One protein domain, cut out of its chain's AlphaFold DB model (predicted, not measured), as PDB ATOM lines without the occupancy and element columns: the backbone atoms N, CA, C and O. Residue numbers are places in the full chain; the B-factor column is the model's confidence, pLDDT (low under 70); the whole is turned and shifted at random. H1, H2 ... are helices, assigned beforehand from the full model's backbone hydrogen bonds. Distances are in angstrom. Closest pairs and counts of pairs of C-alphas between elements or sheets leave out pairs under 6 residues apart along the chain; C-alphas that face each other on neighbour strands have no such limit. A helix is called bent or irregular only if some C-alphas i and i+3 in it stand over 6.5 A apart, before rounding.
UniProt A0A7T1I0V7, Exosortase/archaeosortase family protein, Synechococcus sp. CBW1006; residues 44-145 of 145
ATOM      1  N   GLY A  44      45.958 -17.207  11.641       79.62
ATOM      2  CA  GLY A  44      45.162 -16.503  12.653       79.62
ATOM      3  C   GLY A  44      43.648 -16.525  12.415       79.62
ATOM      4  O   GLY A  44      42.892 -16.037  13.249       79.62
ATOM      5  N   VAL A  45      43.178 -17.126  11.314       85.81
ATOM      6  CA  VAL A  45      41.744 -17.185  10.964       85.81
ATOM      7  C   VAL A  45      40.931 -17.920  12.032       85.81
ATOM      8  O   VAL A  45      39.864 -17.443  12.405       85.81
ATOM      9  N   GLY A  46      41.444 -19.040  12.554       87.56
ATOM     10  CA  GLY A  46      40.764 -19.808  13.604       87.56
ATOM     11  C   GLY A  46      40.564 -18.994  14.884       87.56
ATOM     12  O   GLY A  46      39.456 -18.933  15.404       87.56
ATOM     13  N   GLN A  47      41.604 -18.286  15.331       88.88
ATOM     14  CA  GLN A  47      41.549 -17.443  16.528       88.88
ATOM     15  C   GLN A  47      40.610 -16.241  16.344       88.88
ATOM     16  O   GLN A  47      39.866 -15.892  17.258       88.88
ATOM     17  N   ILE A  48      40.588 -15.637  15.149       93.75
ATOM     18  CA  ILE A  48      39.637 -14.568  14.810       93.75
ATOM     19  C   ILE A  48      38.198 -15.088  14.832       93.75
ATOM     20  O   ILE A  48      37.337 -14.464  15.446       93.75
ATOM     21  N   ALA A  49      37.936 -16.231  14.193       93.38
ATOM     22  CA  ALA A  49      36.607 -16.836  14.172       93.38
ATOM     23  C   ALA A  49      36.133 -17.188  15.589       93.38
ATOM     24  O   ALA A  49      35.011 -16.852  15.959       93.38
ATOM     25  N   GLN A  50      37.007 -17.782  16.407       94.06
ATOM     26  CA  GLN A  50      36.722 -18.091  17.806       94.06
ATOM     27  C   GLN A  50      36.342 -16.831  18.594       94.06
ATOM     28  O   GLN A  50      35.320 -16.822  19.280       94.06
ATOM     29  N   LEU A  51      37.128 -15.755  18.487       95.62
ATOM     30  CA  LEU A  51      36.865 -14.541  19.258       95.62
ATOM     31  C   LEU A  51      35.626 -13.785  18.759       95.62
ATOM     32  O   LEU A  51      34.916 -13.190  19.564       95.62
ATOM     33  N   LEU A  52      35.308 -13.866  17.462       96.44
ATOM     34  CA  LEU A  52      34.046 -13.364  16.907       96.44
ATOM     35  C   LEU A  52      32.828 -14.123  17.449       96.44
ATOM     36  O   LEU A  52      31.835 -13.493  17.808       96.44
ATOM     37  N   VAL A  53      32.900 -15.456  17.545       96.81
ATOM     38  CA  VAL A  53      31.830 -16.266  18.153       96.81
ATOM     39  C   VAL A  53      31.638 -15.878  19.618       96.81
ATOM     40  O   VAL A  53      30.510 -15.635  20.042       96.81
ATOM     41  N   ILE A  54      32.728 -15.738  20.376       96.44
ATOM     42  CA  ILE A  54      32.683 -15.298  21.779       96.44
ATOM     43  C   ILE A  54      32.086 -13.892  21.901       96.44
ATOM     44  O   ILE A  54      31.235 -13.664  22.758       96.44
ATOM     45  N   ALA A  55      32.461 -12.962  21.020       96.88
ATOM     46  CA  ALA A  55      31.874 -11.625  20.980       96.88
ATOM     47  C   ALA A  55      30.359 -11.667  20.727       96.88
ATOM     48  O   ALA A  55      29.607 -10.946  21.381       96.88
ATOM     49  N   GLY A  56      29.903 -12.543  19.827       96.69
ATOM     50  CA  GLY A  56      28.481 -12.798  19.601       96.69
ATOM     51  C   GLY A  56      27.776 -13.327  20.851       96.69
ATOM     52  O   GLY A  56      26.739 -12.794  21.236       96.69
ATOM     53  N   ILE A  57      28.367 -14.316  21.530       97.19
ATOM     54  CA  ILE A  57      27.836 -14.865  22.788       97.19
ATOM     55  C   ILE A  57      27.727 -13.770  23.853       97.19
ATOM     56  O   ILE A  57      26.691 -13.656  24.500       97.19
ATOM     57  N   PHE A  58      28.753 -12.932  24.013       96.62
ATOM     58  CA  PHE A  58      28.741 -11.848  25.000       96.62
ATOM     59  C   PHE A  58      27.662 -10.810  24.695       96.62
ATOM     60  O   PHE A  58      26.965 -10.380  25.609       96.62
ATOM     61  N   LEU A  59      27.464 -10.462  23.422       96.38
ATOM     62  CA  LEU A  59      26.397  -9.549  23.005       96.38
ATOM     63  C   LEU A  59      24.991 -10.114  23.235       96.38
ATOM     64  O   LEU A  59      24.076  -9.336  23.497       96.38
ATOM     65  N   LEU A  60      24.817 -11.434  23.134       95.75
ATOM     66  CA  LEU A  60      23.543 -12.101  23.408       95.75
ATOM     67  C   LEU A  60      23.281 -12.247  24.912       95.75
ATOM     68  O   LEU A  60      22.172 -11.975  25.362       95.75
ATOM     69  N   ALA A  61      24.289 -12.662  25.681       96.06
ATOM     70  CA  ALA A  61      24.167 -12.891  27.120       96.06
ATOM     71  C   ALA A  61      24.124 -11.582  27.927       96.06
ATOM     72  O   ALA A  61      23.393 -11.480  28.908       96.06
ATOM     73  N   PHE A  62      24.892 -10.576  27.504       94.81
ATOM     74  CA  PHE A  62      25.067  -9.299  28.198       94.81
ATOM     75  C   PHE A  62      24.918  -8.135  27.209       94.81
ATOM     76  O   PHE A  62      25.914  -7.510  26.831       94.81
ATOM     77  N   PRO A  63      23.697  -7.838  26.737       91.56
ATOM     78  CA  PRO A  63      23.484  -6.878  25.663       91.56
ATOM     79  C   PRO A  63      23.932  -5.467  26.051       91.56
ATOM     80  O   PRO A  63      23.486  -4.899  27.046       91.56
ATOM     81  N   LEU A  64      24.780  -4.858  25.215       93.56
ATOM     82  CA  LEU A  64      25.178  -3.459  25.390       93.56
ATOM     83  C   LEU A  64      24.011  -2.524  25.026       93.56
ATOM     84  O   LEU A  64      23.435  -2.679  23.939       93.56
ATOM     85  N   PRO A  65      23.671  -1.528  25.859       90.00
ATOM     86  CA  PRO A  65      22.540  -0.640  25.598       90.00
ATOM     87  C   PRO A  65      22.753   0.249  24.366       90.00
ATOM     88  O   PRO A  65      21.812   0.477  23.607       90.00
ATOM     89  N   PHE A  66      23.983   0.694  24.085       92.50
ATOM     90  CA  PHE A  66      24.256   1.518  22.905       92.50
ATOM     91  C   PHE A  66      24.646   0.680  21.680       92.50
ATOM     92  O   PHE A  66      25.679   0.008  21.653       92.50
ATOM     93  N   HIS A  67      23.866   0.800  20.598       90.19
ATOM     94  CA  HIS A  67      24.101   0.088  19.332       90.19
ATOM     95  C   HIS A  67      25.498   0.321  18.739       90.19
ATOM     96  O   HIS A  67      26.111  -0.616  18.229       90.19
ATOM     97  N   ARG A  68      26.036   1.546  18.846       93.50
ATOM     98  CA  ARG A  68      27.394   1.868  18.371       93.50
ATOM     99  C   ARG A  68      28.444   0.980  19.035       93.50
ATOM    100  O   ARG A  68      29.359   0.510  18.373       93.50
ATOM    101  N   SER A  69      28.294   0.708  20.326       93.44
ATOM    102  CA  SER A  69      29.249  -0.102  21.079       93.44
ATOM    103  C   SER A  69      29.184  -1.578  20.718       93.44
ATOM    104  O   SER A  69      30.215  -2.237  20.743       93.44
ATOM    105  N   ARG A  70      28.015  -2.081  20.305       94.25
ATOM    106  CA  ARG A  70      27.888  -3.441  19.755       94.25
ATOM    107  C   ARG A  70      28.749  -3.601  18.505       94.25
ATOM    108  O   ARG A  70      29.534  -4.538  18.416       94.25
ATOM    109  N   PHE A  71      28.652  -2.642  17.580       94.06
ATOM    110  CA  PHE A  71      29.478  -2.621  16.371       94.06
ATOM    111  C   PHE A  71      30.970  -2.508  16.708       94.06
ATOM    112  O   PHE A  71      31.778  -3.271  16.181       94.06
ATOM    113  N   TRP A  72      31.334  -1.625  17.645       95.31
ATOM    114  CA  TRP A  72      32.718  -1.502  18.106       95.31
ATOM    115  C   TRP A  72      33.264  -2.793  18.720       95.31
ATOM    116  O   TRP A  72      34.402  -3.142  18.431       95.31
ATOM    117  N   MET A  73      32.479  -3.531  19.513       96.00
ATOM    118  CA  MET A  73      32.920  -4.811  20.083       96.00
ATOM    119  C   MET A  73      33.102  -5.893  19.015       96.00
ATOM    120  O   MET A  73      34.104  -6.606  19.036       96.00
ATOM    121  N   LEU A  74      32.192  -5.979  18.038       95.56
ATOM    122  CA  LEU A  74      32.340  -6.903  16.907       95.56
ATOM    123  C   LEU A  74      33.576  -6.588  16.058       95.56
ATOM    124  O   LEU A  74      34.207  -7.505  15.543       95.56
ATOM    125  N   PHE A  75      33.943  -5.312  15.938       95.25
ATOM    126  CA  PHE A  75      35.160  -4.892  15.247       95.25
ATOM    127  C   PHE A  75      36.428  -5.073  16.099       95.25
ATOM    128  O   PHE A  75      37.488  -5.404  15.573       95.25
ATOM    129  N   ALA A  76      36.337  -4.903  17.420       96.25
ATOM    130  CA  ALA A  76      37.464  -5.085  18.330       96.25
ATOM    131  C   ALA A  76      37.901  -6.555  18.429       96.25
ATOM    132  O   ALA A  76      39.096  -6.827  18.507       96.25
ATOM    133  N   ALA A  77      36.962  -7.505  18.374       96.50
ATOM    134  CA  ALA A  77      37.258  -8.937  18.441       96.50
ATOM    135  C   ALA A  77      38.307  -9.410  17.405       96.50
ATOM    136  O   ALA A  77      39.348  -9.927  17.814       96.50
ATOM    137  N   PRO A  78      38.141  -9.212  16.082       95.19
ATOM    138  CA  PRO A  78      39.143  -9.642  15.109       95.19
ATOM    139  C   PRO A  78      40.491  -8.937  15.301       95.19
ATOM    140  O   PRO A  78      41.522  -9.553  15.050       95.19
ATOM    141  N   LEU A  79      40.511  -7.688  15.787       95.50
ATOM    142  CA  LEU A  79      41.756  -6.971  16.076       95.50
ATOM    143  C   LEU A  79      42.508  -7.587  17.258       95.50
ATOM    144  O   LEU A  79      43.695  -7.876  17.135       95.50
ATOM    145  N   VAL A  80      41.828  -7.835  18.380       96.88
ATOM    146  CA  VAL A  80      42.441  -8.461  19.564       96.88
ATOM    147  C   VAL A  80      42.980  -9.850  19.214       96.88
ATOM    148  O   VAL A  80      44.131 -10.159  19.519       96.88
ATOM    149  N   ALA A  81      42.191 -10.658  18.500       95.38
ATOM    150  CA  ALA A  81      42.622 -11.973  18.031       95.38
ATOM    151  C   ALA A  81      43.825 -11.891  17.078       95.38
ATOM    152  O   ALA A  81      44.759 -12.686  17.190       95.38
ATOM    153  N   PHE A  82      43.825 -10.923  16.157       94.06
ATOM    154  CA  PHE A  82      44.932 -10.700  15.234       94.06
ATOM    155  C   PHE A  82      46.231 -10.368  15.975       94.06
ATOM    156  O   PHE A  82      47.248 -11.011  15.720       94.06
ATOM    157  N   PHE A  83      46.206  -9.427  16.924       94.81
ATOM    158  CA  PHE A  83      47.396  -9.071  17.701       94.81
ATOM    159  C   PHE A  83      47.884 -10.225  18.581       94.81
ATOM    160  O   PHE A  83      49.088 -10.475  18.630       94.81
ATOM    161  N   GLY A  84      46.977 -10.987  19.200       94.56
ATOM    162  CA  GLY A  84      47.342 -12.203  19.929       94.56
ATOM    163  C   GLY A  84      48.077 -13.217  19.045       94.56
ATOM    164  O   GLY A  84      49.104 -13.765  19.446       94.56
ATOM    165  N   ASN A  85      47.614 -13.409  17.806       93.44
ATOM    166  CA  ASN A  85      48.295 -14.270  16.839       93.44
ATOM    167  C   ASN A  85      49.632 -13.680  16.355       93.44
ATOM    168  O   ASN A  85      50.591 -14.424  16.180       93.44
ATOM    169  N   VAL A  86      49.743 -12.360  16.163       93.62
ATOM    170  CA  VAL A  86      51.021 -11.705  15.816       93.62
ATOM    171  C   VAL A  86      52.081 -11.982  16.881       93.62
ATOM    172  O   VAL A  86      53.199 -12.353  16.527       93.62
ATOM    173  N   VAL A  87      51.729 -11.852  18.166       94.31
ATOM    174  CA  VAL A  87      52.637 -12.150  19.288       94.31
ATOM    175  C   VAL A  87      53.088 -13.610  19.249       94.31
ATOM    176  O   VAL A  87      54.280 -13.878  19.381       94.31
ATOM    177  N   ARG A  88      52.172 -14.549  18.980       94.12
ATOM    178  CA  ARG A  88      52.509 -15.967  18.790       94.12
ATOM    179  C   ARG A  88      53.518 -16.180  17.660       94.12
ATOM    180  O   ARG A  88      54.504 -16.877  17.854       94.12
ATOM    181  N   ILE A  89      53.301 -15.570  16.493       93.19
ATOM    182  CA  ILE A  89      54.213 -15.704  15.343       93.19
ATOM    183  C   ILE A  89      55.589 -15.114  15.652       93.19
ATOM    184  O   ILE A  89      56.600 -15.706  15.283       93.19
ATOM    185  N   VAL A  90      55.639 -13.981  16.354       94.12
ATOM    186  CA  VAL A  90      56.900 -13.387  16.812       94.12
ATOM    187  C   VAL A  90      57.627 -14.322  17.778       94.12
ATOM    188  O   VAL A  90      58.821 -14.549  17.594       94.12
ATOM    189  N   LEU A  91      56.925 -14.923  18.745       94.25
ATOM    190  CA  LEU A  91      57.523 -15.905  19.651       94.25
ATOM    191  C   LEU A  91      58.094 -17.103  18.883       94.25
ATOM    192  O   LEU A  91      59.252 -17.458  19.084       94.25
ATOM    193  N   LEU A  92      57.305 -17.698  17.982       93.38
ATOM    194  CA  LEU A  92      57.752 -18.830  17.170       93.38
ATOM    195  C   LEU A  92      58.995 -18.464  16.349       93.38
ATOM    196  O   LEU A  92      59.933 -19.254  16.286       93.38
ATOM    197  N   ALA A  93      59.034 -17.257  15.772       93.19
ATOM    198  CA  ALA A  93      60.167 -16.750  14.994       93.19
ATOM    199  C   ALA A  93      61.448 -16.651  15.813       93.19
ATOM    200  O   ALA A  93      62.504 -17.079  15.349       93.19
ATOM    201  N   VAL A  94      61.339 -16.151  17.042       93.19
ATOM    202  CA  VAL A  94      62.468 -16.074  17.969       93.19
ATOM    203  C   VAL A  94      62.933 -17.468  18.388       93.19
ATOM    204  O   VAL A  94      64.132 -17.726  18.350       93.19
ATOM    205  N   ILE A  95      62.017 -18.384  18.729       93.38
ATOM    206  CA  ILE A  95      62.371 -19.766  19.099       93.38
ATOM    207  C   ILE A  95      63.102 -20.455  17.945       93.38
ATOM    208  O   ILE A  95      64.176 -21.020  18.147       93.38
ATOM    209  N   ASN A  96      62.561 -20.370  16.728       92.88
ATOM    210  CA  ASN A  96      63.141 -21.031  15.562       92.88
ATOM    211  C   ASN A  96      64.526 -20.476  15.192       92.88
ATOM    212  O   ASN A  96      65.383 -21.231  14.747       92.88
ATOM    213  N   ALA A  97      64.747 -19.172  15.387       92.19
ATOM    214  CA  ALA A  97      66.037 -18.529  15.145       92.19
ATOM    215  C   ALA A  97      67.027 -18.656  16.321       92.19
ATOM    216  O   ALA A  97      68.168 -18.212  16.208       92.19
ATOM    217  N   SER A  98      66.604 -19.219  17.456       91.38
ATOM    218  CA  SER A  98      67.453 -19.382  18.638       91.38
ATOM    219  C   SER A  98      68.410 -20.572  18.508       91.38
ATOM    220  O   SER A  98      68.131 -21.551  17.821       91.38
ATOM    221  N   ASN A  99      69.512 -20.527  19.260       90.56
ATOM    222  CA  ASN A  99      70.456 -21.644  19.397       90.56
ATOM    223  C   ASN A  99      70.111 -22.570  20.580       90.56
ATOM    224  O   ASN A  99      70.998 -23.184  21.172       90.56
ATOM    225  N   TRP A 100      68.844 -22.627  21.001       91.12
ATOM    226  CA  TRP A 100      68.440 -23.461  22.133       91.12
ATOM    227  C   TRP A 100      68.474 -24.946  21.765       91.12
ATOM    228  O   TRP A 100      67.933 -25.347  20.736       91.12
ATOM    229  N   THR A 101      69.031 -25.776  22.651       90.25
ATOM    230  CA  THR A 101      69.170 -27.230  22.444       90.25
ATOM    231  C   THR A 101      67.838 -27.928  22.147       90.25
ATOM    232  O   THR A 101      67.806 -28.869  21.365       90.25
ATOM    233  N   ASN A 102      66.733 -27.436  22.717       91.88
ATOM    234  CA  ASN A 102      65.394 -28.021  22.570       91.88
ATOM    235  C   ASN A 102      64.436 -27.113  21.780       91.88
ATOM    236  O   ASN A 102      63.231 -27.113  22.041       91.88
ATOM    237  N   LYS A 103      64.952 -26.283  20.860       92.69
ATOM    238  CA  LYS A 103      64.133 -25.298  20.131       92.69
ATOM    239  C   LYS A 103      62.965 -25.931  19.369       92.69
ATOM    240  O   LYS A 103      61.898 -25.335  19.342       92.69
ATOM    241  N   ASP A 104      63.145 -27.126  18.804       91.62
ATOM    242  CA  ASP A 104      62.112 -27.783  17.993       91.62
ATOM    243  C   ASP A 104      60.930 -28.220  18.871       91.62
ATOM    244  O   ASP A 104      59.785 -27.932  18.546       91.62
ATOM    245  N   TRP A 105      61.202 -28.763  20.065       93.25
ATOM    246  CA  TRP A 105      60.153 -29.077  21.043       93.25
ATOM    247  C   TRP A 105      59.368 -27.828  21.467       93.25
ATOM    248  O   TRP A 105      58.139 -27.839  21.509       93.25
ATOM    249  N   TRP A 106      60.069 -26.723  21.754       93.38
ATOM    250  CA  TRP A 106      59.423 -25.455  22.112       93.38
ATOM    251  C   TRP A 106      58.611 -24.869  20.959       93.38
ATOM    252  O   TRP A 106      57.538 -24.305  21.181       93.38
ATOM    253  N   PHE A 107      59.121 -24.990  19.735       92.50
ATOM    254  CA  PHE A 107      58.426 -24.561  18.536       92.50
ATOM    255  C   PHE A 107      57.119 -25.338  18.378       92.50
ATOM    256  O   PHE A 107      56.063 -24.716  18.300       92.50
ATOM    257  N   ASP A 108      57.172 -26.669  18.431       91.69
ATOM    258  CA  ASP A 108      56.007 -27.543  18.271       91.69
ATOM    259  C   ASP A 108      54.962 -27.311  19.370       91.69
ATOM    260  O   ASP A 108      53.767 -27.195  19.080       91.69
ATOM    261  N   PHE A 109      55.398 -27.115  20.619       93.25
ATOM    262  CA  PHE A 109      54.506 -26.831  21.744       93.25
ATOM    263  C   PHE A 109      53.668 -25.553  21.543       93.25
ATOM    264  O   PHE A 109      52.461 -25.538  21.796       93.25
ATOM    265  N   PHE A 110      54.284 -24.465  21.067       92.94
ATOM    266  CA  PHE A 110      53.573 -23.204  20.798       92.94
ATOM    267  C   PHE A 110      52.933 -23.151  19.395       92.94
ATOM    268  O   PHE A 110      52.077 -22.290  19.130       92.94
ATOM    269  N   HIS A 111      53.330 -24.048  18.489       90.12
ATOM    270  CA  HIS A 111      52.816 -24.127  17.127       90.12
ATOM    271  C   HIS A 111      51.557 -24.996  17.024       90.12
ATOM    272  O   HIS A 111      50.578 -24.517  16.461       90.12
ATOM    273  N   GLU A 112      51.525 -26.204  17.579       84.62
ATOM    274  CA  GLU A 112      50.410 -27.148  17.355       84.62
ATOM    275  C   GLU A 112      49.767 -27.673  18.639       84.62
ATOM    276  O   GLU A 112      48.600 -28.057  18.617       84.62
ATOM    277  N   ASP A 113      50.482 -27.642  19.762       82.56
ATOM    278  CA  ASP A 113      49.989 -28.185  21.029       82.56
ATOM    279  C   ASP A 113      49.177 -27.145  21.835       82.56
ATOM    280  O   ASP A 113      48.860 -26.032  21.396       82.56
ATOM    281  N   THR A 114      48.861 -27.508  23.072       86.38
ATOM    282  CA  THR A 114      48.190 -26.740  24.118       86.38
ATOM    283  C   THR A 114      48.845 -25.376  24.352       86.38
ATOM    284  O   THR A 114      48.156 -24.416  24.699       86.38
ATOM    285  N   GLY A 115      50.150 -25.231  24.090       87.12
ATOM    286  CA  GLY A 115      50.839 -23.940  24.142       87.12
ATOM    287  C   GLY A 115      50.235 -22.903  23.188       87.12
ATOM    288  O   GLY A 115      50.164 -21.719  23.524       87.12
ATOM    289  N   SER A 116      49.705 -23.329  22.038       87.88
ATOM    290  CA  SER A 116      48.996 -22.438  21.110       87.88
ATOM    291  C   SER A 116      47.699 -21.867  21.707       87.88
ATOM    292  O   SER A 116      47.347 -20.714  21.434       87.88
ATOM    293  N   MET A 117      47.018 -22.623  22.581       90.38
ATOM    294  CA  MET A 117      45.774 -22.201  23.233       90.38
ATOM    295  C   MET A 117      45.988 -21.064  24.232       90.38
ATOM    296  O   MET A 117      45.066 -20.283  24.468       90.38
ATOM    297  N   VAL A 118      47.198 -20.912  24.777       93.31
ATOM    298  CA  VAL A 118      47.535 -19.820  25.703       93.31
ATOM    299  C   VAL A 118      47.295 -18.456  25.050       93.31
ATOM    300  O   VAL A 118      46.711 -17.568  25.666       93.31
ATOM    301  N   PHE A 119      47.647 -18.291  23.773       93.44
ATOM    302  CA  PHE A 119      47.422 -17.035  23.046       93.44
ATOM    303  C   PHE A 119      45.941 -16.748  22.806       93.44
ATOM    304  O   PHE A 119      45.511 -15.591  22.873       93.44
ATOM    305  N   ALA A 120      45.153 -17.796  22.552       92.06
ATOM    306  CA  ALA A 120      43.707 -17.677  22.448       92.06
ATOM    307  C   ALA A 120      43.108 -17.269  23.800       92.06
ATOM    308  O   ALA A 120      42.350 -16.304  23.848       92.06
ATOM    309  N   ALA A 121      43.512 -17.918  24.896       94.56
ATOM    310  CA  ALA A 121      43.065 -17.586  26.247       94.56
ATOM    311  C   ALA A 121      43.390 -16.130  26.612       94.56
ATOM    312  O   ALA A 121      42.492 -15.395  27.012       94.56
ATOM    313  N   ILE A 122      44.625 -15.674  26.372       96.19
ATOM    314  CA  ILE A 122      45.024 -14.274  26.590       96.19
ATOM    315  C   ILE A 122      44.148 -13.324  25.765       96.19
ATOM    316  O   ILE A 122      43.651 -12.330  26.292       96.19
ATOM    317  N   SER A 123      43.913 -13.632  24.486       96.38
ATOM    318  CA  SER A 123      43.074 -12.795  23.614       96.38
ATOM    319  C   SER A 123      41.628 -12.717  24.109       96.38
ATOM    320  O   SER A 123      41.030 -11.643  24.098       96.38
ATOM    321  N   VAL A 124      41.076 -13.840  24.578       96.69
ATOM    322  CA  VAL A 124      39.738 -13.910  25.180       96.69
ATOM    323  C   VAL A 124      39.678 -13.097  26.466       96.69
ATOM    324  O   VAL A 124      38.745 -12.316  26.630       96.69
ATOM    325  N   SER A 125      40.672 -13.219  27.347       97.56
ATOM    326  CA  SER A 125      40.741 -12.438  28.583       97.56
ATOM    327  C   SER A 125      40.804 -10.939  28.298       97.56
ATOM    328  O   SER A 125      40.009 -10.188  28.853       97.56
ATOM    329  N   VAL A 126      41.673 -10.501  27.380       97.81
ATOM    330  CA  VAL A 126      41.785  -9.087  26.980       97.81
ATOM    331  C   VAL A 126      40.465  -8.570  26.409       97.81
ATOM    332  O   VAL A 126      39.990  -7.506  26.808       97.81
ATOM    333  N   PHE A 127      39.848  -9.327  25.498       98.06
ATOM    334  CA  PHE A 127      38.560  -8.950  24.922       98.06
ATOM    335  C   PHE A 127      37.454  -8.895  25.981       98.06
ATOM    336  O   PHE A 127      36.670  -7.950  25.996       98.06
ATOM    337  N   GLY A 128      37.406  -9.863  26.894       97.50
ATOM    338  CA  GLY A 128      36.415  -9.894  27.963       97.50
ATOM    339  C   GLY A 128      36.562  -8.735  28.938       97.50
ATOM    340  O   GLY A 128      35.568  -8.082  29.249       97.50
ATOM    341  N   SER A 129      37.786  -8.396  29.345       97.69
ATOM    342  CA  SER A 129      38.044  -7.210  30.167       97.69
ATOM    343  C   SER A 129      37.613  -5.921  29.462       97.69
ATOM    344  O   SER A 129      36.982  -5.062  30.083       97.69
ATOM    345  N   LEU A 130      37.894  -5.793  28.160       97.44
ATOM    346  CA  LEU A 130      37.438  -4.659  27.354       97.44
ATOM    347  C   LEU A 130      35.904  -4.586  27.309       97.44
ATOM    348  O   LEU A 130      35.333  -3.515  27.522       97.44
ATOM    349  N   TYR A 131      35.244  -5.719  27.067       97.62
ATOM    350  CA  TYR A 131      33.789  -5.816  26.985       97.62
ATOM    351  C   TYR A 131      33.118  -5.408  28.298       97.62
ATOM    352  O   TYR A 131      32.237  -4.548  28.296       97.62
ATOM    353  N   ILE A 132      33.575  -5.973  29.422       96.81
ATOM    354  CA  ILE A 132      33.055  -5.675  30.764       96.81
ATOM    355  C   ILE A 132      33.240  -4.192  31.085       96.81
ATOM    356  O   ILE A 132      32.282  -3.528  31.467       96.81
ATOM    357  N   THR A 133      34.427  -3.635  30.833       96.75
ATOM    358  CA  THR A 133      34.696  -2.207  31.075       96.75
ATOM    359  C   THR A 133      33.739  -1.304  30.289       96.75
ATOM    360  O   THR A 133      33.288  -0.271  30.786       96.75
ATOM    361  N   VAL A 134      33.427  -1.661  29.039       96.50
ATOM    362  CA  VAL A 134      32.486  -0.894  28.215       96.50
ATOM    363  C   VAL A 134      31.049  -1.065  28.698       96.50
ATOM    364  O   VAL A 134      30.317  -0.076  28.731       96.50
ATOM    365  N   LEU A 135      30.651  -2.273  29.096       96.12
ATOM    366  CA  LEU A 135      29.335  -2.540  29.669       96.12
ATOM    367  C   LEU A 135      29.116  -1.730  30.955       96.12
ATOM    368  O   LEU A 135      28.136  -0.996  31.045       96.12
ATOM    369  N   GLU A 136      30.054  -1.785  31.901       95.44
ATOM    370  CA  GLU A 136      29.986  -1.045  33.169       95.44
ATOM    371  C   GLU A 136      29.871   0.466  32.953       95.44
ATOM    372  O   GLU A 136      29.026   1.122  33.564       95.44
ATOM    373  N   LYS A 137      30.689   1.025  32.052       94.25
ATOM    374  CA  LYS A 137      30.625   2.453  31.713       94.25
ATOM    375  C   LYS A 137      29.257   2.844  31.162       94.25
ATOM    376  O   LYS A 137      28.761   3.914  31.485       94.25
ATOM    377  N   GLN A 138      28.642   1.999  30.339       93.38
ATOM    378  CA  GLN A 138      27.325   2.297  29.783       93.38
ATOM    379  C   GLN A 138      26.209   2.188  30.806       93.38
ATOM    380  O   GLN A 138      25.312   3.022  30.784       93.38
ATOM    381  N   LEU A 139      26.267   1.193  31.690       92.56
ATOM    382  CA  LEU A 139      25.288   1.048  32.761       92.56
ATOM    383  C   LEU A 139      25.322   2.259  33.701       92.56
ATOM    384  O   LEU A 139      24.270   2.820  33.983       92.56
ATOM    385  N   ARG A 140      26.514   2.739  34.081       92.88
ATOM    386  CA  ARG A 140      26.659   3.978  34.869       92.88
ATOM    387  C   ARG A 140      26.065   5.198  34.159       92.88
ATOM    388  O   ARG A 140      25.311   5.946  34.760       92.88
ATOM    389  N   LEU A 141      26.338   5.360  32.862       91.88
ATOM    390  CA  LEU A 141      25.799   6.474  32.065       91.88
ATOM    391  C   LEU A 141      24.273   6.444  31.890       91.88
ATOM    392  O   LEU A 141      23.700   7.453  31.483       91.88
ATOM    393  N   LEU A 142      23.631   5.292  32.092       90.44
ATOM    394  CA  LEU A 142      22.174   5.182  32.085       90.44
ATOM    395  C   LEU A 142      21.563   5.498  33.450       90.44
ATOM    396  O   LEU A 142      20.463   6.024  33.474       90.44
ATOM    397  N   ASP A 143      22.263   5.193  34.543       89.88
ATOM    398  CA  ASP A 143      21.820   5.487  35.915       89.88
ATOM    399  C   ASP A 143      21.891   6.993  36.239       89.88
ATOM    400  O   ASP A 143      21.106   7.518  37.018       89.88
ATOM    401  N   GLU A 144      22.811   7.716  35.592       86.12
ATOM    402  CA  GLU A 144      22.973   9.174  35.724       86.12
ATOM    403  C   GLU A 144      21.984  10.006  34.872       86.12
ATOM    404  O   GLU A 144      22.075  11.237  34.867       86.12
ATOM    405  N   ARG A 145      21.075   9.372  34.116       71.62
ATOM    406  CA  ARG A 145      20.090  10.036  33.238       71.62
ATOM    407  C   ARG A 145      18.674   9.934  33.778       71.62
ATOM    408  O   ARG A 145      17.958  10.950  33.652       71.62
TER     409      ARG A 145
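This is residues 44 to 145 of the 145 residues of the protein "Exosortase/archaeosortase family protein" of Synechococcus sp. CBW1006 (UniProt A0A7T1I0V7). A long rod is built on two long helices, H2 and H4, side by side and running opposite ways, with H1 packed on both to make a three-helix up-and-down bundle. Beyond the first residues of H4, short H3 folds back along the last part of H2, and the turn at residues 97 to 102 sticks out at that end. The printed part has 102 residues with four named helices, H1 to H4 in chain order, and no named strand: all helix. It is loose, with a radius of gyration of the C-alphas of 17.3 A, and spans 62 by 21 by 17 A.

H1, residues 45 to 61, and H2, residues 67 to 97, form a helical hairpin. They touch, closest at the C-alphas of Ile 48 and Pro 78, 5.0 A apart, with a shallow tilt of 32 degrees. H3, residues 103 to 111, touches H2 at residues 88 to 96 alone, in a second hairpin; the closest C-alphas, of Ile 95 and Lys 103, are 5.9 A apart. H4, residues 114 to 143, touches H2 at a shallow tilt of 26 degrees, opposite ways; the C-alphas of Ala 81 and Ser 123, the closest, are 5.7 A apart. H1 touches H4 with residues 47 to 54 alone, closest at the C-alphas of Gln 47 and Ala 120, 6.3 A. H3 and H4 only just touch, with 3 pairs of C-alphas within 8 A, and only at the corner, closest at the C-alphas of Phe 110 and Ser 116, 4.7 A. H1 and H3 are apart. Every O i to N i+4 pair is within hydrogen-bond range in H1 and H3; 25 of 27 are in H2 and 23 of 26 in H4.

H1 begins at C-alpha 45 (41.744, -17.185, 10.964) and is 24.3 A long. H2 is 46.1 A long; it is neither bent nor irregular, but only just: C-alphas 75 and 78 are 6.2 A apart. H3 is 11.8 A long. H4, 43.3 A long, ends at C-alpha 143 (21.820, 5.487, 35.915).

The C-alphas of Thr 101 and Arg 145, the two farthest apart, are 62.6 A apart. The printed part has no cut, its three links are tight, and no printed residue has a pLDDT under 70.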